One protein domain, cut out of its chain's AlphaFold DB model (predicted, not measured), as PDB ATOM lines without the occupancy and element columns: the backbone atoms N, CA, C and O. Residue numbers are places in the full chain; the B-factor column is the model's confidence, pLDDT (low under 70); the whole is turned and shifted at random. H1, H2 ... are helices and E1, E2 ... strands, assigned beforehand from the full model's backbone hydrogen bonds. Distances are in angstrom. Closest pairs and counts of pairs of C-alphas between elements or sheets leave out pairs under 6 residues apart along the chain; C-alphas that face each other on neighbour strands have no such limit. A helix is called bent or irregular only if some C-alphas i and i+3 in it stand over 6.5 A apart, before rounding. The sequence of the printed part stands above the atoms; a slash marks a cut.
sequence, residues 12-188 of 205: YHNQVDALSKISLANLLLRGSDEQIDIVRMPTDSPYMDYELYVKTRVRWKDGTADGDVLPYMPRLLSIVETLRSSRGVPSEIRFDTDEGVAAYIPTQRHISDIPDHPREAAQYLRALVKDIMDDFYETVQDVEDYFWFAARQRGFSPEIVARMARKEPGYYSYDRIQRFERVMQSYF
ATOM      1  N   TYR A  12     248.561 509.256 477.387       55.09
ATOM      2  CA  TYR A  12     249.282 508.976 478.631       55.09
ATOM      3  C   TYR A  12     248.878 509.922 479.769       55.09
ATOM      4  O   TYR A  12     248.698 509.461 480.893       55.09
ATOM      5  N   HIS A  13     248.702 511.223 479.508       57.50
ATOM      6  CA  HIS A  13     248.231 512.162 480.534       57.50
ATOM      7  C   HIS A  13     246.827 511.814 481.034       57.50
ATOM      8  O   HIS A  13     246.612 511.798 482.242       57.50
ATOM      9  N   ASN A  14     245.907 511.460 480.136       60.81
ATOM     10  CA  ASN A  14     244.535 511.111 480.506       60.81
ATOM     11  C   ASN A  14     244.477 509.826 481.348       60.81
ATOM     12  O   ASN A  14     243.737 509.762 482.327       60.81
ATOM     13  N   GLN A  15     245.299 508.819 481.028       62.59
ATOM     14  CA  GLN A  15     245.388 507.596 481.835       62.59
ATOM     15  C   GLN A  15     246.006 507.852 483.216       62.59
ATOM     16  O   GLN A  15     245.518 507.325 484.215       62.59
ATOM     17  N   VAL A  16     247.061 508.666 483.303       67.06
ATOM     18  CA  VAL A  16     247.700 509.013 484.586       67.06
ATOM     19  C   VAL A  16     246.761 509.839 485.472       67.06
ATOM     20  O   VAL A  16     246.693 509.606 486.683       67.06
ATOM     21  N   ASP A  17     246.005 510.764 484.885       71.25
ATOM     22  CA  ASP A  17     245.019 511.575 485.601       71.25
ATOM     23  C   ASP A  17     243.859 510.713 486.129       71.25
ATOM     24  O   ASP A  17     243.518 510.773 487.314       71.25
ATOM     25  N   ALA A  18     243.329 509.804 485.306       67.12
ATOM     26  CA  ALA A  18     242.312 508.851 485.739       67.12
ATOM     27  C   ALA A  18     242.790 507.920 486.865       67.12
ATOM     28  O   ALA A  18     242.079 507.726 487.851       67.12
ATOM     29  N   LEU A  19     244.014 507.387 486.782       74.69
ATOM     30  CA  LEU A  19     244.604 506.573 487.855       74.69
ATOM     31  C   LEU A  19     244.762 507.359 489.163       74.69
ATOM     32  O   LEU A  19     244.583 506.808 490.254       74.69
ATOM     33  N   SER A  20     245.063 508.654 489.066       78.12
ATOM     34  CA  SER A  20     245.157 509.542 490.228       78.12
ATOM     35  C   SER A  20     243.784 509.772 490.868       78.12
ATOM     36  O   SER A  20     243.663 509.741 492.094       78.12
ATOM     37  N   LYS A  21     242.728 509.908 490.056       78.75
ATOM     38  CA  LYS A  21     241.332 510.007 490.519       78.75
ATOM     39  C   LYS A  21     240.841 508.709 491.167       78.75
ATOM     40  O   LYS A  21     240.227 508.767 492.230       78.75
ATOM     41  N   ILE A  22     241.175 507.548 490.595       79.44
ATOM     42  CA  ILE A  22     240.899 506.230 491.197       79.44
ATOM     43  C   ILE A  22     241.613 506.103 492.548       79.44
ATOM     44  O   ILE A  22     241.006 505.705 493.540       79.44
ATOM     45  N   SER A  23     242.883 506.510 492.623       80.88
ATOM     46  CA  SER A  23     243.659 506.479 493.871       80.88
ATOM     47  C   SER A  23     243.051 507.376 494.953       80.88
ATOM     48  O   SER A  23     242.977 506.978 496.115       80.88
ATOM     49  N   LEU A  24     242.573 508.568 494.579       80.19
ATOM     50  CA  LEU A  24     241.856 509.463 495.487       80.19
ATOM     51  C   LEU A  24     240.545 508.834 495.981       80.19
ATOM     52  O   LEU A  24     240.273 508.871 497.179       80.19
ATOM     53  N   ALA A  25     239.754 508.234 495.086       78.25
ATOM     54  CA  ALA A  25     238.525 507.535 495.458       78.25
ATOM     55  C   ALA A  25     238.811 506.373 496.426       78.25
ATOM     56  O   ALA A  25     238.180 506.285 497.477       78.25
ATOM     57  N   ASN A  26     239.833 505.559 496.152       81.06
ATOM     58  CA  ASN A  26     240.253 504.468 497.035       81.06
ATOM     59  C   ASN A  26     240.759 504.966 498.396       81.06
ATOM     60  O   ASN A  26     240.541 504.314 499.414       81.06
ATOM     61  N   LEU A  27     241.387 506.143 498.456       82.69
ATOM     62  CA  LEU A  27     241.778 506.757 499.724       82.69
ATOM     63  C   LEU A  27     240.560 507.188 500.556       82.69
ATOM     64  O   LEU A  27     240.578 507.049 501.778       82.69
ATOM     65  N   LEU A  28     239.491 507.657 499.906       80.00
ATOM     66  CA  LEU A  28     238.216 507.957 500.568       80.00
ATOM     67  C   LEU A  28     237.481 506.687 501.027       80.00
ATOM     68  O   LEU A  28     236.734 506.743 502.002       80.00
ATOM     69  N   LEU A  29     237.721 505.558 500.358       77.25
ATOM     70  CA  LEU A  29     237.187 504.232 500.689       77.25
ATOM     71  C   LEU A  29     238.099 503.423 501.628       77.25
ATOM     72  O   LEU A  29     237.798 502.286 501.953       77.25
ATOM     73  N   ARG A  30     239.207 503.983 502.129       75.56
ATOM     74  CA  ARG A  30     240.220 503.239 502.910       75.56
ATOM     75  C   ARG A  30     239.681 502.526 504.167       75.56
ATOM     76  O   ARG A  30     240.366 501.663 504.709       75.56
ATOM     77  N   GLY A  31     238.506 502.913 504.659       70.62
ATOM     78  CA  GLY A  31     237.835 502.280 505.798       70.62
ATOM     79  C   GLY A  31     236.827 501.182 505.439       70.62
ATOM     80  O   GLY A  31     236.200 500.655 506.351       70.62
ATOM     81  N   SER A  32     236.638 500.875 504.154       71.69
ATOM     82  CA  SER A  32     235.670 499.899 503.652       71.69
ATOM     83  C   SER A  32     236.374 498.745 502.918       71.69
ATOM     84  O   SER A  32     237.545 498.856 502.551       71.69
ATOM     85  N   ASP A  33     235.686 497.610 502.758       75.19
ATOM     86  CA  ASP A  33     236.237 496.415 502.093       75.19
ATOM     87  C   ASP A  33     236.235 496.580 500.548       75.19
ATOM     88  O   ASP A  33     236.891 495.823 499.829       75.19
ATOM     89  N   GLU A  34     235.526 497.593 500.039       80.06
ATOM     90  CA  GLU A  34     235.368 497.940 498.627       80.06
ATOM     91  C   GLU A  34     236.465 498.882 498.110       80.06
ATOM     92  O   GLU A  34     236.768 499.921 498.699       80.06
ATOM     93  N   GLN A  35     237.004 498.560 496.937       76.12
ATOM     94  CA  GLN A  35     237.976 499.354 496.193       76.12
ATOM     95  C   GLN A  35     237.620 499.367 494.708       76.12
ATOM     96  O   GLN A  35     236.988 498.444 494.198       76.12
ATOM     97  N   ILE A  36     238.059 500.395 493.994       77.50
ATOM     98  CA  ILE A  36     237.944 500.481 492.537       77.50
ATOM     99  C   ILE A  36     239.276 500.075 491.927       77.50
ATOM    100  O   ILE A  36     240.328 500.594 492.314       77.50
ATOM    101  N   ASP A  37     239.222 499.163 490.966       71.62
ATOM    102  CA  ASP A  37     240.384 498.661 490.244       71.62
ATOM    103  C   ASP A  37     240.114 498.631 488.734       71.62
ATOM    104  O   ASP A  37     238.976 498.763 488.280       71.62
ATOM    105  N   ILE A  38     241.171 498.466 487.949       65.69
ATOM    106  CA  ILE A  38     241.106 498.314 486.495       65.69
ATOM    107  C   ILE A  38     241.762 496.998 486.094       65.69
ATOM    108  O   ILE A  38     242.894 496.704 486.483       65.69
ATOM    109  N   VAL A  39     241.092 496.199 485.267       60.47
ATOM    110  CA  VAL A  39     241.713 494.990 484.714       60.47
ATOM    111  C   VAL A  39     242.458 495.372 483.441       60.47
ATOM    112  O   VAL A  39     241.862 495.657 482.403       60.47
ATOM    113  N   ARG A  40     243.792 495.381 483.512       56.91
ATOM    114  CA  ARG A  40     244.643 495.593 482.335       56.91
ATOM    115  C   ARG A  40     244.753 494.287 481.557       56.91
ATOM    116  O   ARG A  40     245.370 493.339 482.040       56.91
ATOM    117  N   MET A  41     244.178 494.223 480.356       48.25
ATOM    118  CA  MET A  41     244.460 493.101 479.460       48.25
ATOM    119  C   MET A  41     245.922 493.175 478.982       48.25
ATOM    120  O   MET A  41     246.403 494.269 478.691       48.25
ATOM    121  N   PRO A  42     246.638 492.040 478.873       43.16
ATOM    122  CA  PRO A  42     248.041 491.984 478.454       43.16
ATOM    123  C   PRO A  42     248.188 492.149 476.932       43.16
ATOM    124  O   PRO A  42     248.818 491.339 476.261       43.16
ATOM    125  N   THR A  43     247.554 493.170 476.362       47.84
ATOM    126  CA  THR A  43     247.746 493.553 474.962       47.84
ATOM    127  C   THR A  43     248.463 494.890 474.917       47.84
ATOM    128  O   THR A  43     248.078 495.828 475.608       47.84
ATOM    129  N   ASP A  44     249.485 494.988 474.064       47.28
ATOM    130  CA  ASP A  44     250.324 496.178 473.852       47.28
ATOM    131  C   ASP A  44     249.571 497.357 473.195       47.28
ATOM    132  O   ASP A  44     250.180 498.209 472.548       47.28
ATOM    133  N   SER A  45     248.237 497.409 473.303       49.28
ATOM    134  CA  SER A  45     247.417 498.455 472.700       49.28
ATOM    135  C   SER A  45     247.115 499.569 473.712       49.28
ATOM    136  O   SER A  45     246.278 499.396 474.597       49.28
ATOM    137  N   PRO A  46     247.722 500.756 473.557       54.00
ATOM    138  CA  PRO A  46     247.477 501.928 474.400       54.00
ATOM    139  C   PRO A  46     246.103 502.575 474.146       54.00
ATOM    140  O   PRO A  46     245.752 503.544 474.814       54.00
ATOM    141  N   TYR A  47     245.334 502.049 473.184       52.94
ATOM    142  CA  TYR A  47     244.023 502.552 472.763       52.94
ATOM    143  C   TYR A  47     242.845 501.869 473.465       52.94
ATOM    144  O   TYR A  47     241.698 502.168 473.137       52.94
ATOM    145  N   MET A  48     243.098 500.929 474.381       62.84
ATOM    146  CA  MET A  48     242.017 500.286 475.119       62.84
ATOM    147  C   MET A  48     241.574 501.191 476.265       62.84
ATOM    148  O   MET A  48     242.343 501.491 477.180       62.84
ATOM    149  N   ASP A  49     240.328 501.640 476.188       69.69
ATOM    150  CA  ASP A  49     239.636 502.207 477.330       69.69
ATOM    151  C   ASP A  49     239.364 501.069 478.320       69.69
ATOM    152  O   ASP A  49     238.703 500.088 477.974       69.69
ATOM    153  N   TYR A  50     239.979 501.127 479.500       72.31
ATOM    154  CA  TYR A  50     239.915 500.027 480.460       72.31
ATOM    155  C   TYR A  50     238.591 500.064 481.219       72.31
ATOM    156  O   TYR A  50     238.165 501.126 481.671       72.31
ATOM    157  N   GLU A  51     237.974 498.899 481.403       73.50
ATOM    158  CA  GLU A  51     236.785 498.755 482.241       73.50
ATOM    159  C   GLU A  51     237.151 498.893 483.730       73.50
ATOM    160  O   GLU A  51     238.178 498.383 484.200       73.50
ATOM    161  N   LEU A  52     236.300 499.601 484.469       74.94
ATOM    162  CA  LEU A  52     236.359 499.754 485.914       74.94
ATOM    163  C   LEU A  52     235.695 498.547 486.583       74.94
ATOM    164  O   LEU A  52     234.600 498.120 486.206       74.94
ATOM    165  N   TYR A  53     236.329 498.051 487.636       71.25
ATOM    166  CA  TYR A  53     235.831 496.963 488.466       71.25
ATOM    167  C   TYR A  53     235.739 497.411 489.919       71.25
ATOM    168  O   TYR A  53     236.606 498.130 490.417       71.25
ATOM    169  N   VAL A  54     234.718 496.929 490.622       74.62
ATOM    170  CA  VAL A  54     234.677 496.993 492.082       74.62
ATOM    171  C   VAL A  54     235.328 495.730 492.622       74.62
ATOM    172  O   VAL A  54     234.826 494.619 492.447       74.62
ATOM    173  N   LYS A  55     236.472 495.903 493.272       72.75
ATOM    174  CA  LYS A  55     237.150 494.868 494.035       72.75
ATOM    175  C   LYS A  55     236.630 494.908 495.460       72.75
ATOM    176  O   LYS A  55     236.747 495.924 496.133       72.75
ATOM    177  N   THR A  56     236.075 493.806 495.931       74.75
ATOM    178  CA  THR A  56     235.506 493.742 497.278       74.75
ATOM    179  C   THR A  56     235.690 492.366 497.895       74.75
ATOM    180  O   THR A  56     236.091 491.396 497.242       74.75
ATOM    181  N   ARG A  57     235.399 492.293 499.188       74.12
ATOM    182  CA  ARG A  57     235.416 491.087 499.995       74.12
ATOM    183  C   ARG A  57     234.014 490.847 500.543       74.12
ATOM    184  O   ARG A  57     233.576 491.485 501.493       74.12
ATOM    185  N   VAL A  58     233.312 489.895 499.938       74.69
ATOM    186  CA  VAL A  58     231.926 489.579 500.282       74.69
ATOM    187  C   VAL A  58     231.905 488.596 501.443       74.69
ATOM    188  O   VAL A  58     232.369 487.457 501.334       74.69
ATOM    189  N   ARG A  59     231.346 489.015 502.575       75.75
ATOM    190  CA  ARG A  59     231.206 488.141 503.742       75.75
ATOM    191  C   ARG A  59     230.048 487.170 503.536       75.75
ATOM    192  O   ARG A  59     228.924 487.568 503.241       75.75
ATOM    193  N   TRP A  60     230.333 485.886 503.719       75.00
ATOM    194  CA  TRP A  60     229.345 484.804 503.631       75.00
ATOM    195  C   TRP A  60     228.951 484.243 505.006       75.00
ATOM    196  O   TRP A  60     228.037 483.428 505.094       75.00
ATOM    197  N   LYS A  61     229.625 484.693 506.072       71.62
ATOM    198  CA  LYS A  61     229.411 484.292 507.463       71.62
ATOM    199  C   LYS A  61     229.327 485.532 508.349       71.62
ATOM    200  O   LYS A  61     230.160 486.433 508.234       71.62
ATOM    201  N   ASP A  62     228.363 485.541 509.261       65.06
ATOM    202  CA  ASP A  62     228.222 486.595 510.261       65.06
ATOM    203  C   ASP A  62     229.095 486.271 511.484       65.06
ATOM    204  O   ASP A  62     228.693 485.569 512.410       65.06
ATOM    205  N   GLY A  63     230.332 486.774 511.474       60.19
ATOM    206  CA  GLY A  63     231.242 486.734 512.624       60.19
ATOM    207  C   GLY A  63     231.895 485.377 512.932       60.19
ATOM    208  O   GLY A  63     231.819 484.410 512.177       60.19
ATOM    209  N   THR A  64     232.579 485.321 514.078       49.00
ATOM    210  CA  THR A  64     233.437 484.214 514.549       49.00
ATOM    211  C   THR A  64     232.652 483.046 515.155       49.00
ATOM    212  O   THR A  64     233.067 482.457 516.153       49.00
ATOM    213  N   ALA A  65     231.494 482.702 514.587       47.47
ATOM    214  CA  ALA A  65     230.756 481.514 515.002       47.47
ATOM    215  C   ALA A  65     231.499 480.265 514.510       47.47
ATOM    216  O   ALA A  65     231.297 479.790 513.392       47.47
ATOM    217  N   ASP A  66     232.435 479.791 515.321       53.50
ATOM    218  CA  ASP A  66     233.060 478.484 515.175       53.50
ATOM    219  C   ASP A  66     231.964 477.406 515.093       53.50
ATOM    220  O   ASP A  66     230.983 477.460 515.843       53.50
ATOM    221  N   GLY A  67     232.081 476.465 514.154       59.91
ATOM    222  CA  GLY A  67     231.222 475.279 514.163       59.91
ATOM    223  C   GLY A  67     230.814 474.712 512.811       59.91
ATOM    224  O   GLY A  67     231.229 473.607 512.489       59.91
ATOM    225  N   ASP A  68     229.993 475.402 512.014       66.88
ATOM    226  CA  ASP A  68     229.272 474.719 510.929       66.88
ATOM    227  C   ASP A  68     229.075 475.558 509.662       66.88
ATOM    228  O   ASP A  68     228.442 476.610 509.680       66.88
ATOM    229  N   VAL A  69     229.547 475.035 508.526       72.88
ATOM    230  CA  VAL A  69     229.419 475.665 507.195       72.88
ATOM    231  C   VAL A  69     228.019 475.472 506.598       72.88
ATOM    232  O   VAL A  69     227.544 476.310 505.837       72.88
ATOM    233  N   LEU A  70     227.329 474.381 506.958       75.25
ATOM    234  CA  LEU A  70     226.062 473.967 506.341       75.25
ATOM    235  C   LEU A  70     224.967 475.057 506.326       75.25
ATOM    236  O   LEU A  70     224.330 475.205 505.283       75.25
ATOM    237  N   PRO A  71     224.743 475.837 507.403       79.50
ATOM    238  CA  PRO A  71     223.732 476.897 507.409       79.50
ATOM    239  C   PRO A  71     224.063 478.061 506.471       79.50
ATOM    240  O   PRO A  71     223.153 478.713 505.974       79.50
ATOM    241  N   TYR A  72     225.349 478.292 506.205       79.19
ATOM    242  CA  TYR A  72     225.829 479.384 505.356       79.19
ATOM    243  C   TYR A  72     225.999 478.973 503.886       79.19
ATOM    244  O   TYR A  72     226.184 479.833 503.026       79.19
ATOM    245  N   MET A  73     225.911 477.673 503.571       78.62
ATOM    246  CA  MET A  73     226.040 477.163 502.200       78.62
ATOM    247  C   MET A  73     225.069 477.826 501.210       78.62
ATOM    248  O   MET A  73     225.524 478.187 500.128       78.62
ATOM    249  N   PRO A  74     223.776 478.040 501.523       82.75
ATOM    250  CA  PRO A  74     222.864 478.723 500.605       82.75
ATOM    251  C   PRO A  74     223.318 480.135 500.229       82.75
ATOM    252  O   PRO A  74     223.346 480.472 499.047       82.75
ATOM    253  N   ARG A  75     223.748 480.932 501.212       83.31
ATOM    254  CA  ARG A  75     224.265 482.286 500.986       83.31
ATOM    255  C   ARG A  75     225.544 482.269 500.161       83.31
ATOM    256  O   ARG A  75     225.663 482.998 499.181       83.31
ATOM    257  N   LEU A  76     226.476 481.385 500.511       79.38
ATOM    258  CA  LEU A  76     227.714 481.185 499.765       79.38
ATOM    259  C   LEU A  76     227.430 480.849 498.295       79.38
ATOM    260  O   LEU A  76     227.994 481.467 497.400       79.38
ATOM    261  N   LEU A  77     226.527 479.904 498.034       78.81
ATOM    262  CA  LEU A  77     226.166 479.499 496.677       78.81
ATOM    263  C   LEU A  77     225.433 480.601 495.915       78.81
ATOM    264  O   LEU A  77     225.674 480.760 494.723       78.81
ATOM    265  N   SER A  78     224.614 481.397 496.599       80.50
ATOM    266  CA  SER A  78     223.945 482.562 496.010       80.50
ATOM    267  C   SER A  78     224.955 483.634 495.592       80.50
ATOM    268  O   SER A  78     224.852 484.172 494.492       80.50
ATOM    269  N   ILE A  79     225.997 483.868 496.400       79.12
ATOM    270  CA  ILE A  79     227.136 484.728 496.037       79.12
ATOM    271  C   ILE A  79     227.842 484.183 494.789       79.12
ATOM    272  O   ILE A  79     228.066 484.932 493.841       79.12
ATOM    273  N   VAL A  80     228.171 482.887 494.750       76.81
ATOM    274  CA  VAL A  80     228.864 482.289 493.592       76.81
ATOM    275  C   VAL A  80     228.011 482.342 492.324       76.81
ATOM    276  O   VAL A  80     228.530 482.656 491.255       76.81
ATOM    277  N   GLU A  81     226.714 482.058 492.427       74.38
ATOM    278  CA  GLU A  81     225.787 482.110 491.294       74.38
ATOM    279  C   GLU A  81     225.639 483.548 490.770       74.38
ATOM    280  O   GLU A  81     225.721 483.769 489.563       74.38
ATOM    281  N   THR A  82     225.532 484.533 491.668       73.44
ATOM    282  CA  THR A  82     225.457 485.960 491.307       73.44
ATOM    283  C   THR A  82     226.742 486.432 490.635       73.44
ATOM    284  O   THR A  82     226.716 487.117 489.608       73.44
ATOM    285  N   LEU A  83     227.895 486.010 491.162       68.88
ATOM    286  CA  LEU A  83     229.174 486.300 490.532       68.88
ATOM    287  C   LEU A  83     229.243 485.651 489.152       68.88
ATOM    288  O   LEU A  83     229.658 486.328 488.223       68.88
ATOM    289  N   ARG A  84     228.773 484.411 488.953       65.31
ATOM    290  CA  ARG A  84     228.804 483.712 487.652       65.31
ATOM    291  C   ARG A  84     228.190 484.518 486.501       65.31
ATOM    292  O   ARG A  84     228.703 484.446 485.385       65.31
ATOM    293  N   SER A  85     227.114 485.265 486.748       51.78
ATOM    294  CA  SER A  85     226.502 486.149 485.740       51.78
ATOM    295  C   SER A  85     227.342 487.382 485.395       51.78
ATOM    296  O   SER A  85     227.136 487.991 484.346       51.78
ATOM    297  N   SER A  86     228.304 487.745 486.241       54.97
ATOM    298  CA  SER A  86     229.196 488.878 486.024       54.97
ATOM    299  C   SER A  86     230.377 488.487 485.120       54.97
ATOM    300  O   SER A  86     231.043 487.465 485.309       54.97
ATOM    301  N   ARG A  87     230.636 489.280 484.072       43.41
ATOM    302  CA  ARG A  87     231.764 489.071 483.147       43.41
ATOM    303  C   ARG A  87     233.085 489.358 483.874       43.41
ATOM    304  O   ARG A  87     233.558 490.487 483.869       43.41
ATOM    305  N   GLY A  88     233.670 488.347 484.512       42.06
ATOM    306  CA  GLY A  88     234.965 488.493 485.192       42.06
ATOM    307  C   GLY A  88     235.233 487.555 486.366       42.06
ATOM    308  O   GLY A  88     236.172 487.798 487.118       42.06
ATOM    309  N   VAL A  89     234.438 486.498 486.557       39.75
ATOM    310  CA  VAL A  89     234.596 485.630 487.734       39.75
ATOM    311  C   VAL A  89     235.954 484.931 487.749       39.75
ATOM    312  O   VAL A  89     236.299 484.249 486.779       39.75
ATOM    313  N   PRO A  90     236.694 485.014 488.868       41.59
ATOM    314  CA  PRO A  90     237.826 484.143 489.129       41.59
ATOM    315  C   PRO A  90     237.370 482.681 489.084       41.59
ATOM    316  O   PRO A  90     236.478 482.270 489.820       41.59
ATOM    317  N   SER A  91     238.011 481.862 488.257       35.38
ATOM    318  CA  SER A  91     237.738 480.422 488.140       35.38
ATOM    319  C   SER A  91     238.036 479.609 489.413       35.38
ATOM    320  O   SER A  91     237.877 478.389 489.406       35.38
ATOM    321  N   GLU A  92     238.483 480.254 490.494       34.59
ATOM    322  CA  GLU A  92     238.909 479.629 491.743       34.59
ATOM    323  C   GLU A  92     238.426 480.462 492.943       34.59
ATOM    324  O   GLU A  92     238.820 481.616 493.116       34.59
ATOM    325  N   ILE A  93     237.575 479.867 493.783       44.81
ATOM    326  CA  ILE A  93     237.125 480.444 495.054       44.81
ATOM    327  C   ILE A  93     237.827 479.680 496.171       44.81
ATOM    328  O   ILE A  93     237.641 478.470 496.316       44.81
ATOM    329  N   ARG A  94     238.661 480.376 496.947       40.38
ATOM    330  CA  ARG A  94     239.356 479.795 498.102       40.38
ATOM    331  C   ARG A  94     238.505 479.989 499.353       40.38
ATOM    332  O   ARG A  94     238.209 481.115 499.726       40.38
ATOM    333  N   PHE A  95     238.121 478.878 499.981       49.25
ATOM    334  CA  PHE A  95     237.243 478.827 501.160       49.25
ATOM    335  C   PHE A  95     238.003 478.773 502.499       49.25
ATOM    336  O   PHE A  95     237.383 478.570 503.535       49.25
ATOM    337  N   ASP A  96     239.333 478.910 502.487       41.59
ATOM    338  CA  ASP A  96     240.192 478.606 503.645       41.59
ATOM    339  C   ASP A  96     240.295 479.729 504.693       41.59
ATOM    340  O   ASP A  96     241.132 479.655 505.589       41.59
ATOM    341  N   THR A  97     239.461 480.765 504.630       46.19
ATOM    342  CA  THR A  97     239.552 481.882 505.576       46.19
ATOM    343  C   THR A  97     238.183 482.359 506.057       46.19
ATOM    344  O   THR A  97     237.232 482.476 505.284       46.19
ATOM    345  N   ASP A  98     238.108 482.756 507.334       53.81
ATOM    346  CA  ASP A  98     237.018 483.572 507.912       53.81
ATOM    347  C   ASP A  98     236.888 484.962 507.226       53.81
ATOM    348  O   ASP A  98     236.130 485.828 507.658       53.81
ATOM    349  N   GLU A  99     237.638 485.195 506.147       56.19
ATOM    350  CA  GLU A  99     237.843 486.476 505.481       56.19
ATOM    351  C   GLU A  99     236.880 486.728 504.311       56.19
ATOM    352  O   GLU A  99     236.991 487.758 503.664       56.19
ATOM    353  N   GLY A 100     235.917 485.854 504.016       64.88
ATOM    354  CA  GLY A 100     234.946 486.092 502.937       64.88
ATOM    355  C   GLY A 100     235.443 485.747 501.521       64.88
ATOM    356  O   GLY A 100     236.542 485.236 501.329       64.88
ATOM    357  N   VAL A 101     234.605 485.996 500.509       68.38
ATOM    358  CA  VAL A 101     234.885 485.728 499.087       68.38
ATOM    359  C   VAL A 101     235.445 486.990 498.428       68.38
ATOM    360  O   VAL A 101     234.780 488.024 498.413       68.38
ATOM    361  N   ALA A 102     236.652 486.921 497.862       67.50
ATOM    362  CA  ALA A 102     237.188 488.010 497.046       67.50
ATOM    363  C   ALA A 102     236.457 488.070 495.694       67.50
ATOM    364  O   ALA A 102     236.413 487.073 494.972       67.50
ATOM    365  N   ALA A 103     235.907 489.233 495.354       66.56
ATOM    366  CA  ALA A 103     235.118 489.446 494.147       66.56
ATOM    367  C   ALA A 103     235.631 490.645 493.341       66.56
ATOM    368  O   ALA A 103     236.036 491.661 493.906       66.56
ATOM    369  N   TYR A 104     235.577 490.508 492.016       67.44
ATOM    370  CA  TYR A 104     235.769 491.589 491.052       67.44
ATOM    371  C   TYR A 104     234.467 491.737 490.275       67.44
ATOM    372  O   TYR A 104     234.129 490.879 489.461       67.44
ATOM    373  N   ILE A 105     233.718 492.795 490.568       69.62
ATOM    374  CA  ILE A 105     232.400 493.034 489.986       69.62
ATOM    375  C   ILE A 105     232.566 494.043 488.840       69.62
ATOM    376  O   ILE A 105     233.039 495.157 489.087       69.62
ATOM    377  N   PRO A 106     232.238 493.672 487.590       68.44
ATOM    378  CA  PRO A 106     232.305 494.577 486.451       68.44
ATOM    379  C   PRO A 106     231.283 495.696 486.617       68.44
ATOM    380  O   PRO A 106     230.114 495.441 486.911       68.44
ATOM    381  N   THR A 107     231.714 496.934 486.395       72.00
ATOM    382  CA  THR A 107     230.817 498.096 486.466       72.00
ATOM    383  C   THR A 107     230.192 498.445 485.119       72.00
ATOM    384  O   THR A 107     229.285 499.275 485.073       72.00
ATOM    385  N   GLN A 108     230.689 497.862 484.016       76.94
ATOM    386  CA  GLN A 108     230.370 498.266 482.639       76.94
ATOM    387  C   GLN A 108     230.717 499.734 482.326       76.94
ATOM    388  O   GLN A 108     230.322 500.261 481.284       76.94
ATOM    389  N   ARG A 109     231.448 500.401 483.226       81.00
ATOM    390  CA  ARG A 109     231.992 501.747 483.053       81.00
ATOM    391  C   ARG A 109     233.456 501.654 482.703       81.00
ATOM    392  O   ARG A 109     234.148 500.742 483.142       81.00
ATOM    393  N   HIS A 110     233.926 502.625 481.949       83.00
ATOM    394  CA  HIS A 110     235.307 502.692 481.522       83.00
ATOM    395  C   HIS A 110     236.024 503.878 482.157       83.00
ATOM    396  O   HIS A 110     235.411 504.766 482.752       83.00
ATOM    397  N   ILE A 111     237.349 503.899 482.035       80.50
ATOM    398  CA  ILE A 111     238.170 505.019 482.497       80.50
ATOM    399  C   ILE A 111     237.718 506.339 481.858       80.50
ATOM    400  O   ILE A 111     237.717 507.366 482.537       80.50
ATOM    401  N   SER A 112     237.316 506.325 480.585       81.69
ATOM    402  CA  SER A 112     236.837 507.531 479.899       81.69
ATOM    403  C   SER A 112     235.530 508.106 480.460       81.69
ATOM    404  O   SER A 112     235.261 509.288 480.253       81.69
ATOM    405  N   ASP A 113     234.755 507.320 481.216       85.69
ATOM    406  CA  ASP A 113     233.528 507.787 481.873       85.69
ATOM    407  C   ASP A 113     233.821 508.626 483.132       85.69
ATOM    408  O   ASP A 113     232.907 509.212 483.715       85.69
ATOM    409  N   ILE A 114     235.076 508.667 483.602       85.94
ATOM    410  CA  ILE A 114     235.452 509.394 484.818       85.94
ATOM    411  C   ILE A 114     235.463 510.908 484.533       85.94
ATOM    412  O   ILE A 114     236.220 511.354 483.672       85.94
ATOM    413  N   PRO A 115     234.720 511.725 485.308       88.56
ATOM    414  CA  PRO A 115     234.728 513.177 485.159       88.56
ATOM    415  C   PRO A 115     236.127 513.813 485.208       88.56
ATOM    416  O   PRO A 115     237.019 513.387 485.952       88.56
ATOM    417  N   ASP A 116     236.300 514.913 484.474       83.62
ATOM    418  CA  ASP A 116     237.567 515.647 484.418       83.62
ATOM    419  C   ASP A 116     237.927 516.303 485.759       83.62
ATOM    420  O   ASP A 116     239.097 516.352 486.144       83.62
ATOM    421  N   HIS A 117     236.930 516.762 486.517       87.25
ATOM    422  CA  HIS A 117     237.149 517.439 487.791       87.25
ATOM    423  C   HIS A 117     237.329 516.443 488.954       87.25
ATOM    424  O   HIS A 117     236.440 515.631 489.203       87.25
ATOM    425  N   PRO A 118     238.414 516.532 489.756       81.25
ATOM    426  CA  PRO A 118     238.724 515.539 490.795       81.25
ATOM    427  C   PRO A 118     237.625 515.322 491.843       81.25
ATOM    428  O   PRO A 118     237.404 514.201 492.296       81.25
ATOM    429  N   ARG A 119     236.919 516.391 492.238       85.50
ATOM    430  CA  ARG A 119     235.824 516.306 493.216       85.50
ATOM    431  C   ARG A 119     234.626 515.543 492.654       85.50
ATOM    432  O   ARG A 119     234.060 514.710 493.356       85.50
ATOM    433  N   GLU A 120     234.257 515.837 491.414       87.62
ATOM    434  CA  GLU A 120     233.156 515.179 490.709       87.62
ATOM    435  C   GLU A 120     233.511 513.724 490.415       87.62
ATOM    436  O   GLU A 120     232.704 512.843 490.679       87.62
ATOM    437  N   ALA A 121     234.753 513.458 490.000       84.81
ATOM    438  CA  ALA A 121     235.272 512.111 489.800       84.81
ATOM    439  C   ALA A 121     235.191 511.264 491.074       84.81
ATOM    440  O   ALA A 121     234.692 510.144 491.038       84.81
ATOM    441  N   ALA A 122     235.618 511.801 492.219       82.31
ATOM    442  CA  ALA A 122     235.538 511.089 493.491       82.31
ATOM    443  C   ALA A 122     234.085 510.805 493.921       82.31
ATOM    444  O   ALA A 122     233.794 509.721 494.426       82.31
ATOM    445  N   GLN A 123     233.169 511.760 493.722       87.81
ATOM    446  CA  GLN A 123     231.745 511.570 494.020       87.81
ATOM    447  C   GLN A 123     231.101 510.539 493.090       87.81
ATOM    448  O   GLN A 123     230.403 509.652 493.574       87.81
ATOM    449  N   TYR A 124     231.385 510.628 491.790       89.00
ATOM    450  CA  TYR A 124     230.940 509.684 490.770       89.00
ATOM    451  C   TYR A 124     231.407 508.262 491.083       89.00
ATOM    452  O   TYR A 124     230.591 507.357 491.184       89.00
ATOM    453  N   LEU A 125     232.707 508.076 491.323       85.81
ATOM    454  CA  LEU A 125     233.299 506.773 491.620       85.81
ATOM    455  C   LEU A 125     232.748 506.165 492.918       85.81
ATOM    456  O   LEU A 125     232.471 504.970 492.973       85.81
ATOM    457  N   ARG A 126     232.528 506.981 493.956       86.69
ATOM    458  CA  ARG A 126     231.910 506.515 495.204       86.69
ATOM    459  C   ARG A 126     230.444 506.119 495.014       86.69
ATOM    460  O   ARG A 126     230.018 505.132 495.607       86.69
ATOM    461  N   ALA A 127     229.682 506.888 494.235       88.12
ATOM    462  CA  ALA A 127     228.301 506.550 493.900       88.12
ATOM    463  C   ALA A 127     228.246 505.251 493.088       88.12
ATOM    464  O   ALA A 127     227.512 504.348 493.458       88.12
ATOM    465  N   LEU A 128     229.123 505.107 492.089       85.94
ATOM    466  CA  LEU A 128     229.242 503.897 491.281       85.94
ATOM    467  C   LEU A 128     229.522 502.655 492.136       85.94
ATOM    468  O   LEU A 128     228.862 501.640 491.958       85.94
ATOM    469  N   VAL A 129     230.468 502.726 493.081       84.06
ATOM    470  CA  VAL A 129     230.728 501.610 494.011       84.06
ATOM    471  C   VAL A 129     229.477 501.271 494.804       84.06
ATOM    472  O   VAL A 129     229.138 500.100 494.923       84.06
ATOM    473  N   LYS A 130     228.791 502.282 495.342       86.56
ATOM    474  CA  LYS A 130     227.585 502.065 496.135       86.56
ATOM    475  C   LYS A 130     226.492 501.384 495.308       86.56
ATOM    476  O   LYS A 130     226.006 500.351 495.738       86.56
ATOM    477  N   ASP A 131     226.171 501.920 494.135       83.25
ATOM    478  CA  ASP A 131     225.107 501.401 493.274       83.25
ATOM    479  C   ASP A 131     225.399 499.949 492.858       83.25
ATOM    480  O   ASP A 131     224.549 499.078 492.996       83.25
ATOM    481  N   ILE A 132     226.641 499.652 492.456       80.38
ATOM    482  CA  ILE A 132     227.056 498.294 492.070       80.38
ATOM    483  C   ILE A 132     226.980 497.314 493.245       80.38
ATOM    484  O   ILE A 132     226.612 496.154 493.057       80.38
ATOM    485  N   MET A 133     227.349 497.748 494.451       83.44
ATOM    486  CA  MET A 133     227.262 496.897 495.637       83.44
ATOM    487  C   MET A 133     225.815 496.698 496.091       83.44
ATOM    488  O   MET A 133     225.476 495.583 496.486       83.44
ATOM    489  N   ASP A 134     224.975 497.733 496.019       81.62
ATOM    490  CA  ASP A 134     223.546 497.654 496.330       81.62
ATOM    491  C   ASP A 134     222.865 496.651 495.372       81.62
ATOM    492  O   ASP A 134     222.282 495.673 495.844       81.62
ATOM    493  N   ASP A 135     223.071 496.791 494.056       77.12
ATOM    494  CA  ASP A 135     222.560 495.865 493.029       77.12
ATOM    495  C   ASP A 135     223.066 494.426 493.241       77.12
ATOM    496  O   ASP A 135     222.323 493.444 493.102       77.12
ATOM    497  N   PHE A 136     224.350 494.273 493.582       78.62
ATOM    498  CA  PHE A 136     224.950 492.969 493.849       78.62
ATOM    499  C   PHE A 136     224.307 492.290 495.061       78.62
ATOM    500  O   PHE A 136     223.937 491.118 494.981       78.62
ATOM    501  N   TYR A 137     224.171 493.000 496.184       83.44
ATOM    502  CA  TYR A 137     223.583 492.435 497.396       83.44
ATOM    503  C   TYR A 137     222.085 492.167 497.247       83.44
ATOM    504  O   TYR A 137     221.624 491.151 497.763       83.44
ATOM    505  N   GLU A 138     221.353 493.011 496.519       79.31
ATOM    506  CA  GLU A 138     219.954 492.762 496.157       79.31
ATOM    507  C   GLU A 138     219.830 491.471 495.338       79.31
ATOM    508  O   GLU A 138     219.075 490.577 495.708       79.31
ATOM    509  N   THR A 139     220.674 491.292 494.317       76.81
ATOM    510  CA  THR A 139     220.671 490.067 493.500       76.81
ATOM    511  C   THR A 139     221.010 488.820 494.325       76.81
ATOM    512  O   THR A 139     220.354 487.787 494.189       76.81
ATOM    513  N   VAL A 140     222.019 488.894 495.205       81.44
ATOM    514  CA  VAL A 140     222.362 487.780 496.108       81.44
ATOM    515  C   VAL A 140     221.173 487.429 497.001       81.44
ATOM    516  O   VAL A 140     220.875 486.244 497.171       81.44
ATOM    517  N   GLN A 141     220.506 488.443 497.555       82.56
ATOM    518  CA  GLN A 141     219.351 488.272 498.426       82.56
ATOM    519  C   GLN A 141     218.173 487.638 497.677       82.56
ATOM    520  O   GLN A 141     217.607 486.671 498.174       82.56
ATOM    521  N   ASP A 142     217.864 488.094 496.465       77.75
ATOM    522  CA  ASP A 142     216.795 487.532 495.633       77.75
ATOM    523  C   ASP A 142     217.037 486.054 495.295       77.75
ATOM    524  O   ASP A 142     216.132 485.216 495.388       77.75
ATOM    525  N   VAL A 143     218.278 485.706 494.931       80.81
ATOM    526  CA  VAL A 143     218.672 484.318 494.647       80.81
ATOM    527  C   VAL A 143     218.540 483.449 495.901       80.81
ATOM    528  O   VAL A 143     218.026 482.325 495.813       80.81
ATOM    529  N   GLU A 144     218.982 483.959 497.052       85.56
ATOM    530  CA  GLU A 144     218.887 483.280 498.345       85.56
ATOM    531  C   GLU A 144     217.420 483.106 498.785       85.56
ATOM    532  O   GLU A 144     217.021 482.018 499.214       85.56
ATOM    533  N   ASP A 145     216.585 484.129 498.621       86.25
ATOM    534  CA  ASP A 145     215.169 484.098 498.987       86.25
ATOM    535  C   ASP A 145     214.380 483.125 498.115       86.25
ATOM    536  O   ASP A 145     213.568 482.345 498.631       86.25
ATOM    537  N   TYR A 146     214.654 483.095 496.809       85.31
ATOM    538  CA  TYR A 146     214.030 482.132 495.906       85.31
ATOM    539  C   TYR A 146     214.492 480.692 496.211       85.31
ATOM    540  O   TYR A 146     213.670 479.763 496.195       85.31
ATOM    541  N   PHE A 147     215.749 480.495 496.634       89.38
ATOM    542  CA  PHE A 147     216.219 479.201 497.138       89.38
ATOM    543  C   PHE A 147     215.441 478.792 498.389       89.38
ATOM    544  O   PHE A 147     214.904 477.682 498.452       89.38
ATOM    545  N   TRP A 148     215.348 479.676 499.385       92.31
ATOM    546  CA  TRP A 148     214.666 479.371 500.639       92.31
ATOM    547  C   TRP A 148     213.169 479.161 500.447       92.31
ATOM    548  O   TRP A 148     212.581 478.307 501.111       92.31
ATOM    549  N   PHE A 149     212.544 479.873 499.514       90.38
ATOM    550  CA  PHE A 149     211.173 479.606 499.100       90.38
ATOM    551  C   PHE A 149     211.012 478.162 498.599       90.38
ATOM    552  O   PHE A 149     210.152 477.432 499.099       90.38
ATOM    553  N   ALA A 150     211.881 477.702 497.693       88.81
ATOM    554  CA  ALA A 150     211.852 476.330 497.183       88.81
ATOM    555  C   ALA A 150     212.213 475.278 498.254       88.81
ATOM    556  O   ALA A 150     211.601 474.207 498.321       88.81
ATOM    557  N   ALA A 151     213.182 475.575 499.120       91.50
ATOM    558  CA  ALA A 151     213.633 474.684 500.185       91.50
ATOM    559  C   ALA A 151     212.551 474.464 501.257       91.50
ATOM    560  O   ALA A 151     212.363 473.330 501.711       91.50
ATOM    561  N   ARG A 152     211.770 475.502 501.589       93.69
ATOM    562  CA  ARG A 152     210.635 475.412 502.526       93.69
ATOM    563  C   ARG A 152     209.560 474.443 502.045       93.69
ATOM    564  O   ARG A 152     209.063 473.660 502.849       93.69
ATOM    565  N   GLN A 153     209.288 474.394 500.739       91.88
ATOM    566  CA  GLN A 153     208.364 473.407 500.154       91.88
ATOM    567  C   GLN A 153     208.846 471.957 500.328       91.88
ATOM    568  O   GLN A 153     208.058 471.016 500.260       91.88
ATOM    569  N   ARG A 154     210.146 471.761 500.577       90.44
ATOM    570  CA  ARG A 154     210.765 470.457 500.855       90.44
ATOM    571  C   ARG A 154     211.039 470.228 502.348       90.44
ATOM    572  O   ARG A 154     211.706 469.256 502.696       90.44
ATOM    573  N   GLY A 155     210.507 471.088 503.221       92.06
ATOM    574  CA  GLY A 155     210.609 470.963 504.677       92.06
ATOM    575  C   GLY A 155     211.909 471.500 505.282       92.06
ATOM    576  O   GLY A 155     212.249 471.117 506.400       92.06
ATOM    577  N   PHE A 156     212.640 472.361 504.568       92.94
ATOM    578  CA  PHE A 156     213.863 472.998 505.061       92.94
ATOM    579  C   PHE A 156     213.660 474.500 505.274       92.94
ATOM    580  O   PHE A 156     213.165 475.201 504.397       92.94
ATOM    581  N   SER A 157     214.079 475.003 506.429       91.62
ATOM    582  CA  SER A 157     214.181 476.434 506.730       91.62
ATOM    583  C   SER A 157     215.581 476.742 507.269       91.62
ATOM    584  O   SER A 157     216.265 475.803 507.700       91.62
ATOM    585  N   PRO A 158     216.010 478.016 507.295       88.75
ATOM    586  CA  PRO A 158     217.290 478.400 507.889       88.75
ATOM    587  C   PRO A 158     217.465 477.853 509.313       88.75
ATOM    588  O   PRO A 158     218.498 477.275 509.644       88.75
ATOM    589  N   GLU A 159     216.417 477.923 510.137       89.25
ATOM    590  CA  GLU A 159     216.429 477.430 511.515       89.25
ATOM    591  C   GLU A 159     216.567 475.906 511.574       89.25
ATOM    592  O   GLU A 159     217.331 475.383 512.384       89.25
ATOM    593  N   ILE A 160     215.853 475.179 510.708       89.19
ATOM    594  CA  ILE A 160     215.940 473.714 510.641       89.19
ATOM    595  C   ILE A 160     217.354 473.294 510.237       89.19
ATOM    596  O   ILE A 160     217.914 472.388 510.851       89.19
ATOM    597  N   VAL A 161     217.943 473.958 509.242       88.44
ATOM    598  CA  VAL A 161     219.302 473.662 508.767       88.44
ATOM    599  C   VAL A 161     220.343 474.006 509.836       88.44
ATOM    600  O   VAL A 161     221.270 473.227 510.052       88.44
ATOM    601  N   ALA A 162     220.163 475.101 510.578       86.25
ATOM    602  CA  ALA A 162     221.018 475.440 511.716       86.25
ATOM    603  C   ALA A 162     220.970 474.370 512.822       86.25
ATOM    604  O   ALA A 162     222.012 473.936 513.311       86.25
ATOM    605  N   ARG A 163     219.775 473.882 513.179       87.06
ATOM    606  CA  ARG A 163     219.607 472.786 514.155       87.06
ATOM    607  C   ARG A 163     220.157 471.453 513.642       87.06
ATOM    608  O   ARG A 163     220.724 470.679 514.411       87.06
ATOM    609  N   MET A 164     220.019 471.188 512.339       86.75
ATOM    610  CA  MET A 164     220.642 470.038 511.673       86.75
ATOM    611  C   MET A 164     222.164 470.087 511.792       86.75
ATOM    612  O   MET A 164     222.770 469.066 512.105       86.75
ATOM    613  N   ALA A 165     222.772 471.250 511.557       83.81
ATOM    614  CA  ALA A 165     224.218 471.430 511.625       83.81
ATOM    615  C   ALA A 165     224.760 471.148 513.038       83.81
ATOM    616  O   ALA A 165     225.642 470.307 513.200       83.81
ATOM    617  N   ARG A 166     224.074 471.669 514.065       85.12
ATOM    618  CA  ARG A 166     224.348 471.407 515.492       85.12
ATOM    619  C   ARG A 166     224.046 469.979 515.959       85.12
ATOM    620  O   ARG A 166     224.196 469.672 517.139       85.12
ATOM    621  N   LYS A 167     223.598 469.102 515.058       85.62
ATOM    622  CA  LYS A 167     223.230 467.706 515.337       85.62
ATOM    623  C   LYS A 167     222.151 467.559 516.421       85.62
ATOM    624  O   LYS A 167     222.155 466.579 517.166       85.62
ATOM    625  N   GLU A 168     221.213 468.505 516.509       87.38
ATOM    626  CA  GLU A 168     220.161 468.468 517.529       87.38
ATOM    627  C   GLU A 168     219.259 467.219 517.367       87.38
ATOM    628  O   GLU A 168     218.861 466.876 516.239       87.38
ATOM    629  N   PRO A 169     218.897 466.528 518.470       86.19
ATOM    630  CA  PRO A 169     218.016 465.362 518.424       86.19
ATOM    631  C   PRO A 169     216.683 465.666 517.724       86.19
ATOM    632  O   PRO A 169     216.041 466.679 517.988       86.19
ATOM    633  N   GLY A 170     216.261 464.792 516.803       84.62
ATOM    634  CA  GLY A 170     215.038 464.970 516.000       84.62
ATOM    635  C   GLY A 170     215.189 465.895 514.781       84.62
ATOM    636  O   GLY A 170     214.366 465.847 513.860       84.62
ATOM    637  N   TYR A 171     216.266 466.683 514.716       85.56
ATOM    638  CA  TYR A 171     216.593 467.521 513.561       85.56
ATOM    639  C   TYR A 171     217.643 466.874 512.662       85.56
ATOM    640  O   TYR A 171     217.532 466.996 511.445       85.56
ATOM    641  N   TYR A 172     218.584 466.115 513.229       82.75
ATOM    642  CA  TYR A 172     219.686 465.485 512.503       82.75
ATOM    643  C   TYR A 172     219.418 464.032 512.083       82.75
ATOM    644  O   TYR A 172     219.127 463.165 512.906       82.75
ATOM    645  N   SER A 173     219.591 463.752 510.790       87.25
ATOM    646  CA  SER A 173     219.783 462.404 510.247       87.25
ATOM    647  C   SER A 173     220.586 462.476 508.946       87.25
ATOM    648  O   SER A 173     220.540 463.485 508.236       87.25
ATOM    649  N   TYR A 174     221.316 461.408 508.612       84.12
ATOM    650  CA  TYR A 174     222.111 461.356 507.379       84.12
ATOM    651  C   TYR A 174     221.241 461.530 506.123       84.12
ATOM    652  O   TYR A 174     221.571 462.313 505.236       84.12
ATOM    653  N   ASP A 175     220.080 460.873 506.092       86.62
ATOM    654  CA  ASP A 175     219.112 460.995 504.998       86.62
ATOM    655  C   ASP A 175     218.586 462.433 504.847       86.62
ATOM    656  O   ASP A 175     218.482 462.950 503.735       86.62
ATOM    657  N   ARG A 176     218.321 463.136 505.958       85.12
ATOM    658  CA  ARG A 176     217.846 464.526 505.913       85.12
ATOM    659  C   ARG A 176     218.917 465.485 505.383       85.12
ATOM    660  O   ARG A 176     218.578 466.379 504.613       85.12
ATOM    661  N   ILE A 177     220.190 465.273 505.729       84.00
ATOM    662  CA  ILE A 177     221.312 466.043 505.164       84.00
ATOM    663  C   ILE A 177     221.416 465.810 503.659       84.00
ATOM    664  O   ILE A 177     221.410 466.773 502.898       84.00
ATOM    665  N   GLN A 178     221.413 464.553 503.213       84.81
ATOM    666  CA  GLN A 178     221.475 464.244 501.783       84.81
ATOM    667  C   GLN A 178     220.301 464.839 500.999       84.81
ATOM    668  O   GLN A 178     220.470 465.279 499.863       84.81
ATOM    669  N   ARG A 179     219.091 464.843 501.572       87.88
ATOM    670  CA  ARG A 179     217.933 465.485 500.938       87.88
ATOM    671  C   ARG A 179     218.155 466.982 500.774       87.88
ATOM    672  O   ARG A 179     217.886 467.487 499.689       87.88
ATOM    673  N   PHE A 180     218.663 467.664 501.802       88.44
ATOM    674  CA  PHE A 180     218.985 469.090 501.729       88.44
ATOM    675  C   PHE A 180     220.053 469.376 500.668       88.44
ATOM    676  O   PHE A 180     219.860 470.244 499.821       88.44
ATOM    677  N   GLU A 181     221.124 468.580 500.635       84.19
ATOM    678  CA  GLU A 181     222.168 468.670 499.609       84.19
ATOM    679  C   GLU A 181     221.603 468.516 498.193       84.19
ATOM    680  O   GLU A 181     221.936 469.308 497.314       84.19
ATOM    681  N   ARG A 182     220.683 467.567 497.973       85.31
ATOM    682  CA  ARG A 182     219.991 467.416 496.682       85.31
ATOM    683  C   ARG A 182     219.125 468.625 496.333       85.31
ATOM    684  O   ARG A 182     219.020 468.953 495.155       85.31
ATOM    685  N   VAL A 183     218.498 469.287 497.313       87.88
ATOM    686  CA  VAL A 183     217.768 470.542 497.060       87.88
ATOM    687  C   VAL A 183     218.723 471.609 496.550       87.88
ATOM    688  O   VAL A 183     218.470 472.170 495.486       87.88
ATOM    689  N   MET A 184     219.836 471.824 497.254       85.69
ATOM    690  CA  MET A 184     220.838 472.807 496.848       85.69
ATOM    691  C   MET A 184     221.403 472.489 495.456       85.69
ATOM    692  O   MET A 184     221.423 473.366 494.604       85.69
ATOM    693  N   GLN A 185     221.764 471.232 495.179       80.88
ATOM    694  CA  GLN A 185     222.258 470.804 493.860       80.88
ATOM    695  C   GLN A 185     221.225 470.937 492.736       80.88
ATOM    696  O   GLN A 185     221.600 471.101 491.580       80.88
ATOM    697  N   SER A 186     219.929 470.810 493.043       83.00
ATOM    698  CA  SER A 186     218.871 470.982 492.040       83.00
ATOM    699  C   SER A 186     218.611 472.443 491.687       83.00
ATOM    700  O   SER A 186     218.023 472.713 490.645       83.00
ATOM    701  N   TYR A 187     219.003 473.358 492.572       80.06
ATOM    702  CA  TYR A 187     218.697 474.776 492.458       80.06
ATOM    703  C   TYR A 187     219.903 475.578 491.966       80.06
ATOM    704  O   TYR A 187     219.795 476.328 491.001       80.06
ATOM    705  N   PHE A 188     221.066 475.382 492.586       75.94
ATOM    706  CA  PHE A 188     222.298 476.034 492.169       75.94
ATOM    707  C   PHE A 188     222.929 475.251 491.022       75.94
ATOM    708  O   PHE A 188     223.115 474.036 491.095       75.94
TER     709      PHE A 188
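Overview. This is residues 12 to 188 of the 205 residues of an uncharacterized protein of Thorarchaeota archaeon (strain OWC) (UniProt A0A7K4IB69). This is a rod built along one long helix, H3, with the other parts set in succession along one side of it: H1 near its first residues, then a small twisted sheet of three strands, then H2, and H5 with the short H4 near its last residues. The sheet covers a stretch of H3, while H1, H2 and H5 meet that helix at steep angles. The printed part has 177 residues with five named helices and three named strands, in the order H1, E1, E2, H2, E3, H3, H4, H5; the sheet's order is E1, E2, E3, antiparallel, and the class is mostly helix. The whole is loose, with a radius of gyration of the C-alphas of 20.3 A and spans of 67 by 30 by 27 A.

Along the chain. Begin with the sheet: E1 is residues 35 to 38, E2 residues 51 to 58 and E3 residues 101 to 110, 24.4 A long with a bend of 54 degrees at residue 107. Find C-alpha 118 at (238.724, 515.539, 490.795); from there H3, residues 118 to 153, runs 52.8 A to C-alpha 153 at (208.364, 473.407, 500.154). H1, residues 12 to 28, is 24.6 A long and begins at (249.282, 508.976, 478.631). H2, residues 70 to 85, spans 23.9 A and is irregular: C-alphas 71 and 74 are 7.1 A apart. H4 is residues 158 to 165, and H5, residues 174 to 187, is 20.4 A long.

Arrangement. Look first at E2, the inner strand. With E1 it forms an antiparallel hairpin, N 37 to O 53 at 2.9 A; with E3 it is antiparallel too, N 54 to O 105 at 2.9 A. The sheet is strongly twisted, only just, with C-alphas up to 4.0 A off its best plane. H2 and H3 on one face of the sheet make two layers, helices over a sheet. H3 lies over E2 and E3 at a height over the sheet of 8.3 A, slantwise to the strands; its closest C-alphas to E2 are Val 129 and Val 54, 6.4 A. H1 is on the sheet but only grazes it, with residues 19 to 28. H3 is the hub: it touches H1 at Ala 122 and Ala 25, 5.0 A; H2 at Val 140 and Ser 78, 5.5 A; and H5 at Ala 151 and Val 183, 6.6 A, these being the closest C-alphas. H4 touches H2 with the C-alphas of Ala 162 and Pro 71 closest, 5.3 A. In H1, H4 and H5 every O i to N i+4 pair is within hydrogen-bond range; H2 has 10 of 12 and H3 31 of 32.

Size, cuts and confidence. The two farthest C-alphas, His 13 and Gly 170, are 67.7 A apart. The printed part has no cut. The links E1 to E2, E2 to H2 and H2 to E3 are long. Mean pLDDT of the printed part is 74.6, and 49 residues are under 70, among them residues 38 to 49 and 83 to 106.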